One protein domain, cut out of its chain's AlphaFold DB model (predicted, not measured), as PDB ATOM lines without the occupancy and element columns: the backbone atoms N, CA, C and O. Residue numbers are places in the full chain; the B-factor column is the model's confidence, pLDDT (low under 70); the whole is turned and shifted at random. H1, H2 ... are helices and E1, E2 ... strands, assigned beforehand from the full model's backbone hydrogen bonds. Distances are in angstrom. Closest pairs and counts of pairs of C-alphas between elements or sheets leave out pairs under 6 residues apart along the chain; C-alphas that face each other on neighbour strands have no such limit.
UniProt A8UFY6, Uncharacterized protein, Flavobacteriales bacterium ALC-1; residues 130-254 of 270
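What this domain is: This is residues 130 to 254 of the 270 residues of an uncharacterized protein of Flavobacteriales bacterium ALC-1 (UniProt A8UFY6). A small antiparallel sheet of three strands, E1, E3 and E2 in that order, has two helices on one face, H2 across the strands and H3 beside them, and the short helix H4 on the other face, while H1 only grazes the sheet. The long stretch of residues 130 to 166, with no named element, runs past the face that H4 is on and then on to H1. The printed part has 125 residues with four named helices and three named strands, in the order H1, E1, H2, H3, E2, E3, H4; the class is mixed, helices and strands. The whole is compact, with a radius of gyration of the C-alphas of 14.0 A and spans of 43 by 33 by 23 A.

How they stand to each other: Within residues 130 to 166, residues 152 to 153 pair antiparallel with residues 156 to 157. H1, residues 167 to 180, only grazes the sheet with residues 176 to 180. E1, residues 183 to 187, is the antiparallel neighbour of the inner strand E3, residues 236 to 243, at 139 degrees, with N 239 and O 184 2.7 A apart, within hydrogen-bond range. H2, residues 192 to 202, is on the sheet at a height of 7.2 A, over E3 and across the strands at 82 degrees on the local plane; the closest C-alphas of H2 and E3, those of Cys 199 and Phe 239, are 7.2 A apart. H3, residues 208 to 221, is on the same face, over none of the strands. With its residues 211 to 212 alone, H3 touches H2, only just about perpendicular at 70.4 degrees; the closest C-alphas, those of Trp 200 and Ile 211, are 6.3 A apart. H1 and H3 only just touch, with 3 pairs of C-alphas within 8 A, the closest being those of Ile 173 and Tyr 214 at 7.1 A; they stand about perpendicular, at 88 degrees. E2, residues 223 to 227, forms a hairpin with E3, antiparallel at 148 degrees, with N 226 and O 240 2.8 A apart. E1, H2, H3 and E2 make a split strand-helix-strand unit, two strands running the same way with E3 between them, and its crossover is right-handed. H4, residues 244 to 249, is on the opposite face from H2 and stands up from the sheet at 47 degrees. In H1, H2, H3 and H4 every O i to N i+4 pair is within hydrogen-bond range.

Where its parts are: H1 begins at C-alpha 167, (165.755, 153.151, 159.981), and is 19.9 A long. E1 is 13.6 A, H2 15.2 A, H3 19.8 A, E2 13.3 A, E3 22.1 A and H4 8.7 A. H4 ends at C-alpha 249, (143.511, 147.279, 142.120).

The domain as a whole: The C-alphas of Phe 139 and Gly 165, the two farthest apart, are 43.3 A apart. The printed part has no cut and no long link between named elements. The pLDDT is under 70 at residues 130 to 132 and 251 to 252.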
ATOM      1  N   ASP A 130     135.272 148.355 141.832       56.50
ATOM      2  CA  ASP A 130     136.094 148.881 142.928       56.50
ATOM      3  C   ASP A 130     137.488 149.355 142.478       56.50
ATOM      4  O   ASP A 130     138.367 149.632 143.308       56.50
ATOM      5  N   THR A 131     137.746 149.402 141.168       59.38
ATOM      6  CA  THR A 131     139.019 149.913 140.654       59.38
ATOM      7  C   THR A 131     139.049 151.442 140.772       59.38
ATOM      8  O   THR A 131     138.120 152.117 140.331       59.38
ATOM      9  N   PRO A 132     140.074 152.027 141.424       63.88
ATOM     10  CA  PRO A 132     140.191 153.475 141.507       63.88
ATOM     11  C   PRO A 132     140.295 154.043 140.092       63.88
ATOM     12  O   PRO A 132     141.013 153.486 139.265       63.88
ATOM     13  N   ASN A 133     139.574 155.135 139.828       70.81
ATOM     14  CA  ASN A 133     139.565 155.797 138.527       70.81
ATOM     15  C   ASN A 133     140.947 156.409 138.255       70.81
ATOM     16  O   ASN A 133     141.240 157.524 138.690       70.81
ATOM     17  N   VAL A 134     141.817 155.634 137.611       77.81
ATOM     18  CA  VAL A 134     143.155 156.053 137.202       77.81
ATOM     19  C   VAL A 134     143.182 156.210 135.685       77.81
ATOM     20  O   VAL A 134     142.615 155.374 134.978       77.81
ATOM     21  N   PRO A 135     143.818 157.272 135.163       81.06
ATOM     22  CA  PRO A 135     143.994 157.418 133.729       81.06
ATOM     23  C   PRO A 135     144.856 156.280 133.174       81.06
ATOM     24  O   PRO A 135     145.565 155.592 133.911       81.06
ATOM     25  N   TYR A 136     144.814 156.101 131.861       82.25
ATOM     26  CA  TYR A 136     145.650 155.143 131.146       82.25
ATOM     27  C   TYR A 136     146.666 155.863 130.254       82.25
ATOM     28  O   TYR A 136     146.524 157.050 129.951       82.25
ATOM     29  N   SER A 137     147.713 155.138 129.871       81.38
ATOM     30  CA  SER A 137     148.709 155.543 128.882       81.38
ATOM     31  C   SER A 137     148.104 155.719 127.483       81.38
ATOM     32  O   SER A 137     146.951 155.375 127.233       81.38
ATOM     33  N   GLU A 138     148.908 156.233 126.549       79.62
ATOM     34  CA  GLU A 138     148.502 156.538 125.169       79.62
ATOM     35  C   GLU A 138     147.825 155.365 124.443       79.62
ATOM     36  O   GLU A 138     146.845 155.573 123.727       79.62
ATOM     37  N   PHE A 139     148.317 154.134 124.627       74.00
ATOM     38  CA  PHE A 139     147.745 152.956 123.966       74.00
ATOM     39  C   PHE A 139     146.705 152.223 124.820       74.00
ATOM     40  O   PHE A 139     146.260 151.138 124.442       74.00
ATOM     41  N   GLU A 140     146.322 152.804 125.960       75.50
ATOM     42  CA  GLU A 140     145.418 152.226 126.959       75.50
ATOM     43  C   GLU A 140     145.891 150.881 127.531       75.50
ATOM     44  O   GLU A 140     145.097 150.090 128.041       75.50
ATOM     45  N   ILE A 141     147.197 150.609 127.456       76.44
ATOM     46  CA  ILE A 141     147.770 149.344 127.914       76.44
ATOM     47  C   ILE A 141     148.160 149.435 129.393       76.44
ATOM     48  O   ILE A 141     147.931 148.478 130.135       76.44
ATOM     49  N   SER A 142     148.712 150.573 129.831       81.75
ATOM     50  CA  SER A 142     149.276 150.751 131.172       81.75
ATOM     51  C   SER A 142     148.528 151.844 131.951       81.75
ATOM     52  O   SER A 142     148.498 152.995 131.515       81.75
ATOM     53  N   PRO A 143     147.934 151.545 133.120       83.25
ATOM     54  CA  PRO A 143     147.390 152.558 134.017       83.25
ATOM     55  C   PRO A 143     148.484 153.530 134.444       83.25
ATOM     56  O   PRO A 143     149.601 153.121 134.763       83.25
ATOM     57  N   THR A 144     148.163 154.815 134.499       85.50
ATOM     58  CA  THR A 144     149.130 155.854 134.822       85.50
ATOM     59  C   THR A 144     148.750 156.581 136.106       85.50
ATOM     60  O   THR A 144     147.681 157.164 136.247       85.50
ATOM     61  N   PHE A 145     149.667 156.537 137.067       87.38
ATOM     62  CA  PHE A 145     149.635 157.296 138.316       87.38
ATOM     63  C   PHE A 145     150.437 158.600 138.215       87.38
ATOM     64  O   PHE A 145     150.775 159.208 139.228       87.38
ATOM     65  N   LYS A 146     150.784 159.026 136.994       85.62
ATOM     66  CA  LYS A 146     151.613 160.206 136.759       85.62
ATOM     67  C   LYS A 146     151.026 161.430 137.463       85.62
ATOM     68  O   LYS A 146     149.859 161.767 137.277       85.62
ATOM     69  N   GLY A 147     151.855 162.098 138.264       85.38
ATOM     70  CA  GLY A 147     151.433 163.249 139.066       85.38
ATOM     71  C   GLY A 147     150.691 162.902 140.364       85.38
ATOM     72  O   GLY A 147     150.322 163.816 141.097       85.38
ATOM     73  N   MET A 148     150.501 161.618 140.684       89.31
ATOM     74  CA  MET A 148     149.975 161.156 141.970       89.31
ATOM     75  C   MET A 148     151.109 160.701 142.891       89.31
ATOM     76  O   MET A 148     152.079 160.084 142.456       89.31
ATOM     77  N   GLU A 149     150.950 160.905 144.198       92.06
ATOM     78  CA  GLU A 149     151.847 160.351 145.222       92.06
ATOM     79  C   GLU A 149     151.449 158.911 145.576       92.06
ATOM     80  O   GLU A 149     151.168 158.568 146.724       92.06
ATOM     81  N   ALA A 150     151.401 158.038 144.568       92.12
ATOM     82  CA  ALA A 150     150.902 156.669 144.702       92.12
ATOM     83  C   ALA A 150     151.752 155.783 145.639       92.12
ATOM     84  O   ALA A 150     151.312 154.700 146.030       92.12
ATOM     85  N   TYR A 151     152.949 156.232 146.029       94.50
ATOM     86  CA  TYR A 151     153.806 155.618 147.048       94.50
ATOM     87  C   TYR A 151     153.388 155.951 148.494       94.50
ATOM     88  O   TYR A 151     153.922 155.347 149.431       94.50
ATOM     89  N   LEU A 152     152.442 156.872 148.703       93.25
ATOM     90  CA  LEU A 152     151.898 157.218 150.016       93.25
ATOM     91  C   LEU A 152     150.534 156.557 150.259       93.25
ATOM     92  O   LEU A 152     149.686 156.445 149.377       93.25
ATOM     93  N   LYS A 153     150.291 156.164 151.509       91.38
ATOM     94  CA  LYS A 153     148.986 155.787 152.054       91.38
ATOM     95  C   LYS A 153     148.721 156.628 153.294       91.38
ATOM     96  O   LYS A 153     149.444 156.518 154.283       91.38
ATOM     97  N   ASN A 154     147.659 157.431 153.261       90.25
ATOM     98  CA  ASN A 154     147.276 158.316 154.368       90.25
ATOM     99  C   ASN A 154     148.453 159.200 154.837       90.25
ATOM    100  O   ASN A 154     148.739 159.275 156.031       90.25
ATOM    101  N   GLY A 155     149.196 159.782 153.887       90.88
ATOM    102  CA  GLY A 155     150.360 160.637 154.158       90.88
ATOM    103  C   GLY A 155     151.619 159.909 154.648       90.88
ATOM    104  O   GLY A 155     152.599 160.559 154.990       90.88
ATOM    105  N   LYS A 156     151.624 158.570 154.702       92.69
ATOM    106  CA  LYS A 156     152.789 157.764 155.100       92.69
ATOM    107  C   LYS A 156     153.269 156.900 153.944       92.69
ATOM    108  O   LYS A 156     152.455 156.381 153.192       92.69
ATOM    109  N   PHE A 157     154.572 156.663 153.836       92.56
ATOM    110  CA  PHE A 157     155.109 155.763 152.813       92.56
ATOM    111  C   PHE A 157     154.571 154.337 152.948       92.56
ATOM    112  O   PHE A 157     154.626 153.730 154.022       92.56
ATOM    113  N   GLY A 158     154.099 153.783 151.833       93.00
ATOM    114  CA  GLY A 158     153.657 152.401 151.750       93.00
ATOM    115  C   GLY A 158     152.534 152.079 152.738       93.00
ATOM    116  O   GLY A 158     151.453 152.646 152.683       93.00
ATOM    117  N   ASN A 159     152.754 151.131 153.644       93.38
ATOM    118  CA  ASN A 159     151.817 150.782 154.718       93.38
ATOM    119  C   ASN A 159     152.039 151.569 156.023       93.38
ATOM    120  O   ASN A 159     151.315 151.317 156.986       93.38
ATOM    121  N   GLY A 160     153.021 152.470 156.074       90.56
ATOM    122  CA  GLY A 160     153.393 153.226 157.269       90.56
ATOM    123  C   GLY A 160     154.146 152.426 158.340       90.56
ATOM    124  O   GLY A 160     154.329 152.947 159.438       90.56
ATOM    125  N   ILE A 161     154.567 151.189 158.053       89.31
ATOM    126  CA  ILE A 161     155.370 150.369 158.971       89.31
ATOM    127  C   ILE A 161     156.851 150.658 158.725       89.31
ATOM    128  O   ILE A 161     157.335 150.486 157.607       89.31
ATOM    129  N   ILE A 162     157.574 151.039 159.779       86.94
ATOM    130  CA  ILE A 162     159.037 151.150 159.767       86.94
ATOM    131  C   ILE A 162     159.622 149.770 160.117       86.94
ATOM    132  O   ILE A 162     159.339 149.255 161.203       86.94
ATOM    133  N   PRO A 163     160.393 149.124 159.223       87.50
ATOM    134  CA  PRO A 163     161.082 147.875 159.539       87.50
ATOM    135  C   PRO A 163     162.097 148.047 160.676       87.50
ATOM    136  O   PRO A 163     162.845 149.020 160.688       87.50
ATOM    137  N   LYS A 164     162.162 147.078 161.598       86.25
ATOM    138  CA  LYS A 164     163.125 147.091 162.711       86.25
ATOM    139  C   LYS A 164     164.571 147.070 162.199       86.25
ATOM    140  O   LYS A 164     164.907 146.178 161.419       86.25
ATOM    141  N   GLY A 165     165.409 147.985 162.699       82.38
ATOM    142  CA  GLY A 165     166.862 147.993 162.471       82.38
ATOM    143  C   GLY A 165     167.304 148.497 161.094       82.38
ATOM    144  O   GLY A 165     168.489 148.427 160.775       82.38
ATOM    145  N   ASP A 166     166.370 148.989 160.274       88.94
ATOM    146  CA  ASP A 166     166.628 149.503 158.925       88.94
ATOM    147  C   ASP A 166     166.394 151.030 158.830       88.94
ATOM    148  O   ASP A 166     166.355 151.572 157.726       88.94
ATOM    149  N   GLU A 167     166.233 151.755 159.946       89.75
ATOM    150  CA  GLU A 167     165.755 153.151 159.981       89.75
ATOM    151  C   GLU A 167     166.596 154.101 159.110       89.75
ATOM    152  O   GLU A 167     166.053 154.957 158.407       89.75
ATOM    153  N   VAL A 168     167.921 153.916 159.093       90.94
ATOM    154  CA  VAL A 168     168.840 154.693 158.242       90.94
ATOM    155  C   VAL A 168     168.537 154.471 156.757       90.94
ATOM    156  O   VAL A 168     168.419 155.434 156.000       90.94
ATOM    157  N   TYR A 169     168.357 153.216 156.338       91.31
ATOM    158  CA  TYR A 169     168.045 152.876 154.949       91.31
ATOM    159  C   TYR A 169     166.623 153.285 154.560       91.31
ATOM    160  O   TYR A 169     166.405 153.704 153.426       91.31
ATOM    161  N   VAL A 170     165.671 153.221 155.494       91.38
ATOM    162  CA  VAL A 170     164.303 153.725 155.298       91.38
ATOM    163  C   VAL A 170     164.322 155.232 155.037       91.38
ATOM    164  O   VAL A 170     163.669 155.704 154.113       91.38
ATOM    165  N   LYS A 171     165.118 156.000 155.782       92.25
ATOM    166  CA  LYS A 171     165.252 157.437 155.526       92.25
ATOM    167  C   LYS A 171     165.937 157.721 154.185       92.25
ATOM    168  O   LYS A 171     165.513 158.602 153.445       92.25
ATOM    169  N   GLN A 172     166.971 156.953 153.837       94.25
ATOM    170  CA  GLN A 172     167.647 157.089 152.541       94.25
ATOM    171  C   GLN A 172     166.712 156.797 151.361       94.25
ATOM    172  O   GLN A 172     166.675 157.575 150.410       94.25
ATOM    173  N   ILE A 173     165.946 155.704 151.417       93.25
ATOM    174  CA  ILE A 173     165.018 155.341 150.342       93.25
ATOM    175  C   ILE A 173     163.874 156.355 150.237       93.25
ATOM    176  O   ILE A 173     163.492 156.695 149.124       93.25
ATOM    177  N   GLN A 174     163.379 156.898 151.357       93.31
ATOM    178  CA  GLN A 174     162.397 157.988 151.357       93.31
ATOM    179  C   GLN A 174     162.938 159.223 150.640       93.31
ATOM    180  O   GLN A 174     162.306 159.687 149.698       93.31
ATOM    181  N   ASN A 175     164.147 159.672 150.985       94.62
ATOM    182  CA  ASN A 175     164.784 160.806 150.313       94.62
ATOM    183  C   ASN A 175     164.954 160.563 148.803       94.62
ATOM    184  O   ASN A 175     164.753 161.473 148.000       94.62
ATOM    185  N   LEU A 176     165.326 159.341 148.398       94.56
ATOM    186  CA  LEU A 176     165.418 158.969 146.982       94.56
ATOM    187  C   LEU A 176     164.049 159.025 146.299       94.56
ATOM    188  O   LEU A 176     163.933 159.593 145.215       94.56
ATOM    189  N   ILE A 177     163.013 158.469 146.933       93.69
ATOM    190  CA  ILE A 177     161.647 158.496 146.407       93.69
ATOM    191  C   ILE A 177     161.173 159.942 146.275       93.69
ATOM    192  O   ILE A 177     160.742 160.314 145.197       93.69
ATOM    193  N   GLU A 178     161.303 160.780 147.296       93.81
ATOM    194  CA  GLU A 178     160.869 162.184 147.247       93.81
ATOM    195  C   GLU A 178     161.602 162.965 146.156       93.81
ATOM    196  O   GLU A 178     160.971 163.611 145.317       93.81
ATOM    197  N   LYS A 179     162.935 162.834 146.099       95.31
ATOM    198  CA  LYS A 179     163.771 163.493 145.088       95.31
ATOM    199  C   LYS A 179     163.343 163.140 143.665       95.31
ATOM    200  O   LYS A 179     163.340 164.003 142.791       95.31
ATOM    201  N   HIS A 180     163.003 161.876 143.432       95.12
ATOM    202  CA  HIS A 180     162.604 161.373 142.120       95.12
ATOM    203  C   HIS A 180     161.081 161.316 141.936       95.12
ATOM    204  O   HIS A 180     160.612 160.821 140.918       95.12
ATOM    205  N   LYS A 181     160.293 161.796 142.909       93.62
ATOM    206  CA  LYS A 181     158.829 161.621 142.987       93.62
ATOM    207  C   LYS A 181     158.368 160.164 142.820       93.62
ATOM    208  O   LYS A 181     157.280 159.885 142.323       93.62
ATOM    209  N   GLY A 182     159.226 159.228 143.214       92.06
ATOM    210  CA  GLY A 182     159.056 157.799 143.023       92.06
ATOM    211  C   GLY A 182     159.061 157.375 141.560       92.06
ATOM    212  O   GLY A 182     158.714 156.234 141.312       92.06
ATOM    213  N   GLU A 183     159.420 158.241 140.613       95.62
ATOM    214  CA  GLU A 183     159.360 157.991 139.175       95.62
ATOM    215  C   GLU A 183     160.754 157.799 138.572       95.62
ATOM    216  O   GLU A 183     161.733 158.440 138.959       95.62
ATOM    217  N   THR A 184     160.857 156.918 137.583       95.88
ATOM    218  CA  THR A 184     162.082 156.733 136.806       95.88
ATOM    219  C   THR A 184     161.795 156.144 135.435       95.88
ATOM    220  O   THR A 184     160.803 155.449 135.261       95.88
ATOM    221  N   ARG A 185     162.669 156.372 134.451       95.06
ATOM    222  CA  ARG A 185     162.560 155.769 133.115       95.06
ATOM    223  C   ARG A 185     163.732 154.839 132.854       95.06
ATOM    224  O   ARG A 185     164.887 155.265 132.900       95.06
ATOM    225  N   THR A 186     163.449 153.580 132.534       94.19
ATOM    226  CA  THR A 186     164.491 152.561 132.370       94.19
ATOM    227  C   THR A 186     164.123 151.481 131.355       94.19
ATOM    228  O   THR A 186     162.990 151.418 130.883       94.19
ATOM    229  N   PHE A 187     165.109 150.656 130.996       90.38
ATOM    230  CA  PHE A 187     164.925 149.475 130.156       90.38
ATOM    231  C   PHE A 187     164.035 148.450 130.823       90.38
ATOM    232  O   PHE A 187     164.166 148.187 132.023       90.38
ATOM    233  N   VAL A 188     163.197 147.864 129.984       91.38
ATOM    234  CA  VAL A 188     162.305 146.779 130.329       91.38
ATOM    235  C   VAL A 188     162.832 145.515 129.676       91.38
ATOM    236  O   VAL A 188     163.092 145.492 128.476       91.38
ATOM    237  N   THR A 189     162.997 144.472 130.473       89.75
ATOM    238  CA  THR A 189     163.668 143.236 130.074       89.75
ATOM    239  C   THR A 189     162.697 142.071 129.932       89.75
ATOM    240  O   THR A 189     163.096 141.023 129.436       89.75
ATOM    241  N   GLY A 190     161.451 142.232 130.396       84.50
ATOM    242  CA  GLY A 190     160.461 141.152 130.484       84.50
ATOM    243  C   GLY A 190     160.629 140.286 131.734       84.50
ATOM    244  O   GLY A 190     159.780 139.443 132.016       84.50
ATOM    245  N   ASP A 191     161.673 140.551 132.524       88.56
ATOM    246  CA  ASP A 191     161.945 139.927 133.814       88.56
ATOM    247  C   ASP A 191     161.766 140.961 134.934       88.56
ATOM    248  O   ASP A 191     162.547 141.901 135.094       88.56
ATOM    249  N   ARG A 192     160.724 140.779 135.749       88.50
ATOM    250  CA  ARG A 192     160.334 141.751 136.780       88.50
ATOM    251  C   ARG A 192     161.442 142.047 137.807       88.50
ATOM    252  O   ARG A 192     161.644 143.221 138.128       88.50
ATOM    253  N   PRO A 193     162.157 141.052 138.374       90.75
ATOM    254  CA  PRO A 193     163.315 141.315 139.227       90.75
ATOM    255  C   PRO A 193     164.357 142.228 138.572       90.75
ATOM    256  O   PRO A 193     164.858 143.143 139.234       90.75
ATOM    257  N   SER A 194     164.669 142.002 137.297       91.50
ATOM    258  CA  SER A 194     165.625 142.804 136.530       91.50
ATOM    259  C   SER A 194     165.119 144.221 136.267       91.50
ATOM    260  O   SER A 194     165.843 145.178 136.555       91.50
ATOM    261  N   ASP A 195     163.856 144.374 135.861       93.38
ATOM    262  CA  ASP A 195     163.185 145.672 135.693       93.38
ATOM    263  C   ASP A 195     163.258 146.506 136.982       93.38
ATOM    264  O   ASP A 195     163.597 147.692 136.980       93.38
ATOM    265  N   PHE A 196     163.024 145.870 138.131       94.69
ATOM    266  CA  PHE A 196     163.059 146.550 139.424       94.69
ATOM    267  C   PHE A 196     164.480 146.950 139.829       94.69
ATOM    268  O   PHE A 196     164.668 148.003 140.437       94.69
ATOM    269  N   LYS A 197     165.497 146.135 139.515       94.75
ATOM    270  CA  LYS A 197     166.906 146.508 139.739       94.75
ATOM    271  C   LYS A 197     167.287 147.714 138.881       94.75
ATOM    272  O   LYS A 197     167.924 148.644 139.367       94.75
ATOM    273  N   ASN A 198     166.845 147.724 137.631       95.44
ATOM    274  CA  ASN A 198     167.021 148.837 136.709       95.44
ATOM    275  C   ASN A 198     166.360 150.138 137.206       95.44
ATOM    276  O   ASN A 198     166.946 151.216 137.074       95.44
ATOM    277  N   CYS A 199     165.188 150.056 137.843       96.88
ATOM    278  CA  CYS A 199     164.550 151.218 138.471       96.88
ATOM    279  C   CYS A 199     165.430 151.826 139.579       96.88
ATOM    280  O   CYS A 199     165.638 153.034 139.618       96.88
ATOM    281  N   TRP A 200     166.033 150.997 140.435       96.19
ATOM    282  CA  TRP A 200     166.941 151.489 141.477       96.19
ATOM    283  C   TRP A 200     168.222 152.109 140.907       96.19
ATOM    284  O   TRP A 200     168.638 153.179 141.353       96.19
ATOM    285  N   ARG A 201     168.809 151.496 139.873       94.94
ATOM    286  CA  ARG A 201     169.992 152.053 139.192       94.94
ATOM    287  C   ARG A 201     169.716 153.402 138.552       94.94
ATOM    288  O   ARG A 201     170.543 154.303 138.642       94.94
ATOM    289  N   SER A 202     168.552 153.557 137.929       95.25
ATOM    290  CA  SER A 202     168.174 154.807 137.258       95.25
ATOM    291  C   SER A 202     167.943 155.974 138.220       95.25
ATOM    292  O   SER A 202     168.154 157.115 137.820       95.25
ATOM    293  N   ILE A 203     167.631 155.707 139.492       94.06
ATOM    294  CA  ILE A 203     167.594 156.734 140.548       94.06
ATOM    295  C   ILE A 203     168.900 156.830 141.361       94.06
ATOM    296  O   ILE A 203     168.941 157.476 142.405       94.06
ATOM    297  N   GLY A 204     169.986 156.208 140.884       90.69
ATOM    298  CA  GLY A 204     171.346 156.396 141.408       90.69
ATOM    299  C   GLY A 204     171.876 155.298 142.333       90.69
ATOM    300  O   GLY A 204     172.970 155.444 142.871       90.69
ATOM    301  N   VAL A 205     171.153 154.190 142.522       91.94
ATOM    302  CA  VAL A 205     171.593 153.080 143.385       91.94
ATOM    303  C   VAL A 205     172.298 152.027 142.538       91.94
ATOM    304  O   VAL A 205     171.648 151.214 141.885       91.94
ATOM    305  N   THR A 206     173.629 152.039 142.520       84.81
ATOM    306  CA  THR A 206     174.428 151.172 141.635       84.81
ATOM    307  C   THR A 206     174.974 149.914 142.315       84.81
ATOM    308  O   THR A 206     175.218 148.920 141.633       84.81
ATOM    309  N   ASP A 207     175.112 149.908 143.645       87.75
ATOM    310  CA  ASP A 207     175.553 148.731 144.403       87.75
ATOM    311  C   ASP A 207     174.439 147.672 144.481       87.75
ATOM    312  O   ASP A 207     173.372 147.892 145.060       87.75
ATOM    313  N   ASN A 208     174.707 146.480 143.943       86.50
ATOM    314  CA  ASN A 208     173.771 145.355 143.939       86.50
ATOM    315  C   ASN A 208     173.323 144.913 145.343       86.50
ATOM    316  O   ASN A 208     172.171 144.500 145.506       86.50
ATOM    317  N   LYS A 209     174.192 144.992 146.357       90.56
ATOM    318  CA  LYS A 209     173.827 144.659 147.742       90.56
ATOM    319  C   LYS A 209     172.810 145.663 148.279       90.56
ATOM    320  O   LYS A 209     171.807 145.253 148.865       90.56
ATOM    321  N   LEU A 210     173.016 146.953 148.006       92.38
ATOM    322  CA  LEU A 210     172.071 148.009 148.382       92.38
ATOM    323  C   LEU A 210     170.746 147.886 147.630       92.38
ATOM    324  O   LEU A 210     169.691 147.966 148.254       92.38
ATOM    325  N   ILE A 211     170.771 147.607 146.322       93.62
ATOM    326  CA  ILE A 211     169.549 147.387 145.532       93.62
ATOM    327  C   ILE A 211     168.705 146.262 146.141       93.62
ATOM    328  O   ILE A 211     167.502 146.428 146.351       93.62
ATOM    329  N   ASN A 212     169.324 145.119 146.450       92.56
ATOM    330  CA  ASN A 212     168.618 143.988 147.051       92.56
ATOM    331  C   ASN A 212     168.018 144.364 148.415       92.56
ATOM    332  O   ASN A 212     166.872 144.009 148.703       92.56
ATOM    333  N   LYS A 213     168.753 145.143 149.220       94.25
ATOM    334  CA  LYS A 213     168.269 145.658 150.504       94.25
ATOM    335  C   LYS A 213     167.077 146.606 150.336       94.25
ATOM    336  O   LYS A 213     166.082 146.463 151.042       94.25
ATOM    337  N   TYR A 214     167.117 147.526 149.374       94.12
ATOM    338  CA  TYR A 214     166.003 148.437 149.085       94.12
ATOM    339  C   TYR A 214     164.763 147.695 148.596       94.12
ATOM    340  O   TYR A 214     163.652 147.998 149.030       94.12
ATOM    341  N   GLN A 215     164.928 146.662 147.766       94.06
ATOM    342  CA  GLN A 215     163.813 145.796 147.384       94.06
ATOM    343  C   GLN A 215     163.197 145.081 148.595       94.06
ATOM    344  O   GLN A 215     161.973 144.992 148.689       94.06
ATOM    345  N   GLU A 216     164.011 144.589 149.532       93.88
ATOM    346  CA  GLU A 216     163.530 143.984 150.780       93.88
ATOM    347  C   GLU A 216     162.728 144.989 151.624       93.88
ATOM    348  O   GLU A 216     161.605 144.689 152.036       93.88
ATOM    349  N   ILE A 217     163.262 146.198 151.824       94.44
ATOM    350  CA  ILE A 217     162.593 147.276 152.565       94.44
ATOM    351  C   ILE A 217     161.265 147.646 151.894       94.44
ATOM    352  O   ILE A 217     160.230 147.666 152.562       94.44
ATOM    353  N   CYS A 218     161.244 147.837 150.570       94.19
ATOM    354  CA  CYS A 218     160.011 148.104 149.828       94.19
ATOM    355  C   CYS A 218     158.973 146.989 149.998       94.19
ATOM    356  O   CYS A 218     157.799 147.290 150.208       94.19
ATOM    357  N   ARG A 219     159.372 145.708 149.990       93.56
ATOM    358  CA  ARG A 219     158.442 144.597 150.270       93.56
ATOM    359  C   ARG A 219     157.826 144.718 151.667       93.56
ATOM    360  O   ARG A 219     156.608 144.589 151.792       93.56
ATOM    361  N   LYS A 220     158.625 145.026 152.698       94.06
ATOM    362  CA  LYS A 220     158.131 145.241 154.077       94.06
ATOM    363  C   LYS A 220     157.170 146.436 154.165       94.06
ATOM    364  O   LYS A 220     156.132 146.349 154.824       94.06
ATOM    365  N   MET A 221     157.466 147.512 153.436       93.50
ATOM    366  CA  MET A 221     156.623 148.709 153.336       93.50
ATOM    367  C   MET A 221     155.411 148.530 152.403       93.50
ATOM    368  O   MET A 221     154.569 149.419 152.320       93.50
ATOM    369  N   LYS A 222     155.273 147.387 151.713       95.69
ATOM    370  CA  LYS A 222     154.259 147.146 150.667       95.69
ATOM    371  C   LYS A 222     154.318 148.182 149.538       95.69
ATOM    372  O   LYS A 222     153.293 148.746 149.158       95.69
ATOM    373  N   LEU A 223     155.511 148.424 149.012       95.56
ATOM    374  CA  LEU A 223     155.776 149.247 147.836       95.56
ATOM    375  C   LEU A 223     156.240 148.368 146.670       95.56
ATOM    376  O   LEU A 223     156.906 147.349 146.864       95.56
ATOM    377  N   THR A 224     155.888 148.752 145.448       95.38
ATOM    378  CA  THR A 224     156.281 148.042 144.226       95.38
ATOM    379  C   THR A 224     156.396 149.011 143.054       95.38
ATOM    380  O   THR A 224     155.715 150.028 143.048       95.38
ATOM    381  N   TRP A 225     157.248 148.716 142.074       95.00
ATOM    382  CA  TRP A 225     157.313 149.501 140.843       95.00
ATOM    383  C   TRP A 225     156.157 149.114 139.909       95.00
ATOM    384  O   TRP A 225     155.882 147.927 139.721       95.00
ATOM    385  N   HIS A 226     155.495 150.119 139.342       92.06
ATOM    386  CA  HIS A 226     154.387 150.024 138.392       92.06
ATOM    387  C   HIS A 226     154.742 150.811 137.131       92.06
ATOM    388  O   HIS A 226     155.251 151.923 137.243       92.06
ATOM    389  N   HIS A 227     154.461 150.276 135.948       90.44
ATOM    390  CA  HIS A 227     154.651 151.003 134.689       90.44
ATOM    391  C   HIS A 227     153.656 152.158 134.572       90.44
ATOM    392  O   HIS A 227     152.470 151.966 134.797       90.44
ATOM    393  N   LEU A 228     154.112 153.356 134.234       89.12
ATOM    394  CA  LEU A 228     153.248 154.515 133.994       89.12
ATOM    395  C   LEU A 228     152.883 154.696 132.524       89.12
ATOM    396  O   LEU A 228     151.967 155.457 132.215       89.12
ATOM    397  N   ASP A 229     153.650 154.082 131.634       89.00
ATOM    398  CA  ASP A 229     153.500 154.211 130.197       89.00
ATOM    399  C   ASP A 229     153.881 152.910 129.496       89.00
ATOM    400  O   ASP A 229     154.413 151.971 130.094       89.00
ATOM    401  N   ASP A 230     153.590 152.879 128.207       86.38
ATOM    402  CA  ASP A 230     153.892 151.746 127.352       86.38
ATOM    403  C   ASP A 230     155.357 151.779 126.921       86.38
ATOM    404  O   ASP A 230     156.021 152.821 126.972       86.38
ATOM    405  N   LEU A 231     155.875 150.633 126.477       86.88
ATOM    406  CA  LEU A 231     157.232 150.566 125.940       86.88
ATOM    407  C   LEU A 231     157.438 151.575 124.812       86.88
ATOM    408  O   LEU A 231     156.608 151.689 123.922       86.88
ATOM    409  N   ASP A 232     158.570 152.272 124.793       82.94
ATOM    410  CA  ASP A 232     158.937 153.151 123.686       82.94
ATOM    411  C   ASP A 232     159.772 152.447 122.599       82.94
ATOM    412  O   ASP A 232     160.127 151.272 122.697       82.94
ATOM    413  N   GLY A 233     160.128 153.196 121.547       76.62
ATOM    414  CA  GLY A 233     161.012 152.746 120.458       76.62
ATOM    415  C   GLY A 233     162.422 152.318 120.895       76.62
ATOM    416  O   GLY A 233     163.201 151.822 120.086       76.62
ATOM    417  N   SER A 234     162.779 152.523 122.161       80.62
ATOM    418  CA  SER A 234     164.050 152.121 122.765       80.62
ATOM    419  C   SER A 234     163.900 151.012 123.812       80.62
ATOM    420  O   SER A 234     164.861 150.739 124.534       80.62
ATOM    421  N   LEU A 235     162.722 150.375 123.882       87.56
ATOM    422  CA  LEU A 235     162.364 149.353 124.871       87.56
ATOM    423  C   LEU A 235     162.482 149.852 126.316       87.56
ATOM    424  O   LEU A 235     162.865 149.121 127.234       87.56
ATOM    425  N   LYS A 236     162.166 151.132 126.520       91.06
ATOM    426  CA  LYS A 236     162.079 151.740 127.844       91.06
ATOM    427  C   LYS A 236     160.643 152.044 128.211       91.06
ATOM    428  O   LYS A 236     159.825 152.338 127.348       91.06
ATOM    429  N   SER A 237     160.394 152.067 129.510       92.62
ATOM    430  CA  SER A 237     159.152 152.543 130.102       92.62
ATOM    431  C   SER A 237     159.470 153.377 131.342       92.62
ATOM    432  O   SER A 237     160.546 153.260 131.946       92.62
ATOM    433  N   THR A 238     158.557 154.274 131.680       94.62
ATOM    434  CA  THR A 238     158.520 154.983 132.949       94.62
ATOM    435  C   THR A 238     157.876 154.081 133.988       94.62
ATOM    436  O   THR A 238     156.813 153.516 133.768       94.62
ATOM    437  N   PHE A 239     158.499 153.983 135.150       95.25
ATOM    438  CA  PHE A 239     157.983 153.301 136.317       95.25
ATOM    439  C   PHE A 239     157.757 154.305 137.430       95.25
ATOM    440  O   PHE A 239     158.530 155.248 137.583       95.25
ATOM    441  N   GLN A 240     156.754 154.042 138.256       95.12
ATOM    442  CA  GLN A 240     156.575 154.706 139.531       95.12
ATOM    443  C   GLN A 240     156.509 153.688 140.658       95.12
ATOM    444  O   GLN A 240     155.909 152.620 140.524       95.12
ATOM    445  N   LEU A 241     157.116 154.016 141.789       95.88
ATOM    446  CA  LEU A 241     156.898 153.291 143.021       95.88
ATOM    447  C   LEU A 241     155.476 153.579 143.517       95.88
ATOM    448  O   LEU A 241     155.077 154.729 143.667       95.88
ATOM    449  N   VAL A 242     154.712 152.530 143.795       94.56
ATOM    450  CA  VAL A 242     153.319 152.629 144.230       94.56
ATOM    451  C   VAL A 242     153.047 151.702 145.409       94.56
ATOM    452  O   VAL A 242     153.694 150.664 145.592       94.56
ATOM    453  N   TYR A 243     152.042 152.044 146.205       94.56
ATOM    454  CA  TYR A 243     151.527 151.195 147.263       94.56
ATOM    455  C   TYR A 243     150.945 149.908 146.666       94.56
ATOM    456  O   TYR A 243     150.065 149.941 145.811       94.56
ATOM    457  N   THR A 244     151.410 148.740 147.111       93.56
ATOM    458  CA  THR A 244     151.059 147.449 146.498       93.56
ATOM    459  C   THR A 244     149.549 147.190 146.431       93.56
ATOM    460  O   THR A 244     149.098 146.697 145.404       93.56
ATOM    461  N   PRO A 245     148.722 147.496 147.447       90.19
ATOM    462  CA  PRO A 245     147.268 147.394 147.305       90.19
ATOM    463  C   PRO A 245     146.673 148.284 146.213       90.19
ATOM    464  O   PRO A 245     145.709 147.864 145.581       90.19
ATOM    465  N   LEU A 246     147.246 149.465 145.962       87.19
ATOM    466  CA  LEU A 246     146.832 150.326 144.857       87.19
ATOM    467  C   LEU A 246     147.202 149.681 143.514       87.19
ATOM    468  O   LEU A 246     146.309 149.459 142.703       87.19
ATOM    469  N   HIS A 247     148.455 149.230 143.356       88.88
ATOM    470  CA  HIS A 247     148.884 148.430 142.195       88.88
ATOM    471  C   HIS A 247     147.963 147.233 141.965       88.88
ATOM    472  O   HIS A 247     147.624 146.927 140.833       88.88
ATOM    473  N   LYS A 248     147.572 146.522 143.032       86.19
ATOM    474  CA  LYS A 248     146.722 145.330 142.930       86.19
ATOM    475  C   LYS A 248     145.346 145.646 142.340       86.19
ATOM    476  O   LYS A 248     144.819 144.851 141.565       86.19
ATOM    477  N   ARG A 249     144.785 146.808 142.677       80.88
ATOM    478  CA  ARG A 249     143.511 147.279 142.120       80.88
ATOM    479  C   ARG A 249     143.653 147.761 140.676       80.88
ATOM    480  O   ARG A 249     142.683 147.714 139.943       80.88
ATOM    481  N   THR A 250     144.853 148.148 140.249       75.69
ATOM    482  CA  THR A 250     145.156 148.580 138.874       75.69
ATOM    483  C   THR A 250     145.961 147.537 138.084       75.69
ATOM    484  O   THR A 250     146.524 147.831 137.034       75.69
ATOM    485  N   THR A 251     145.989 146.277 138.535       69.31
ATOM    486  CA  THR A 251     146.718 145.192 137.848       69.31
ATOM    487  C   THR A 251     146.120 144.665 136.539       69.31
ATOM    488  O   THR A 251     146.832 143.885 135.913       69.31
ATOM    489  N   PRO A 252     144.885 144.975 136.081       65.19
ATOM    490  CA  PRO A 252     144.390 144.383 134.838       65.19
ATOM    491  C   PRO A 252     144.992 145.045 133.578       65.19
ATOM    492  O   PRO A 252     144.272 145.436 132.665       65.19
ATOM    493  N   HIS A 253     146.316 145.175 133.538       70.88
ATOM    494  CA  HIS A 253     147.107 145.743 132.453       70.88
ATOM    495  C   HIS A 253     147.962 144.669 131.784       70.88
ATOM    496  O   HIS A 253     148.259 143.627 132.377       70.88
ATOM    497  N   MET A 254     148.400 144.922 130.552       76.00
ATOM    498  CA  MET A 254     149.361 144.032 129.912       76.00
ATOM    499  C   MET A 254     150.749 144.232 130.526       76.00
ATOM    500  O   MET A 254     151.331 145.313 130.439       76.00
TER     501      MET A 254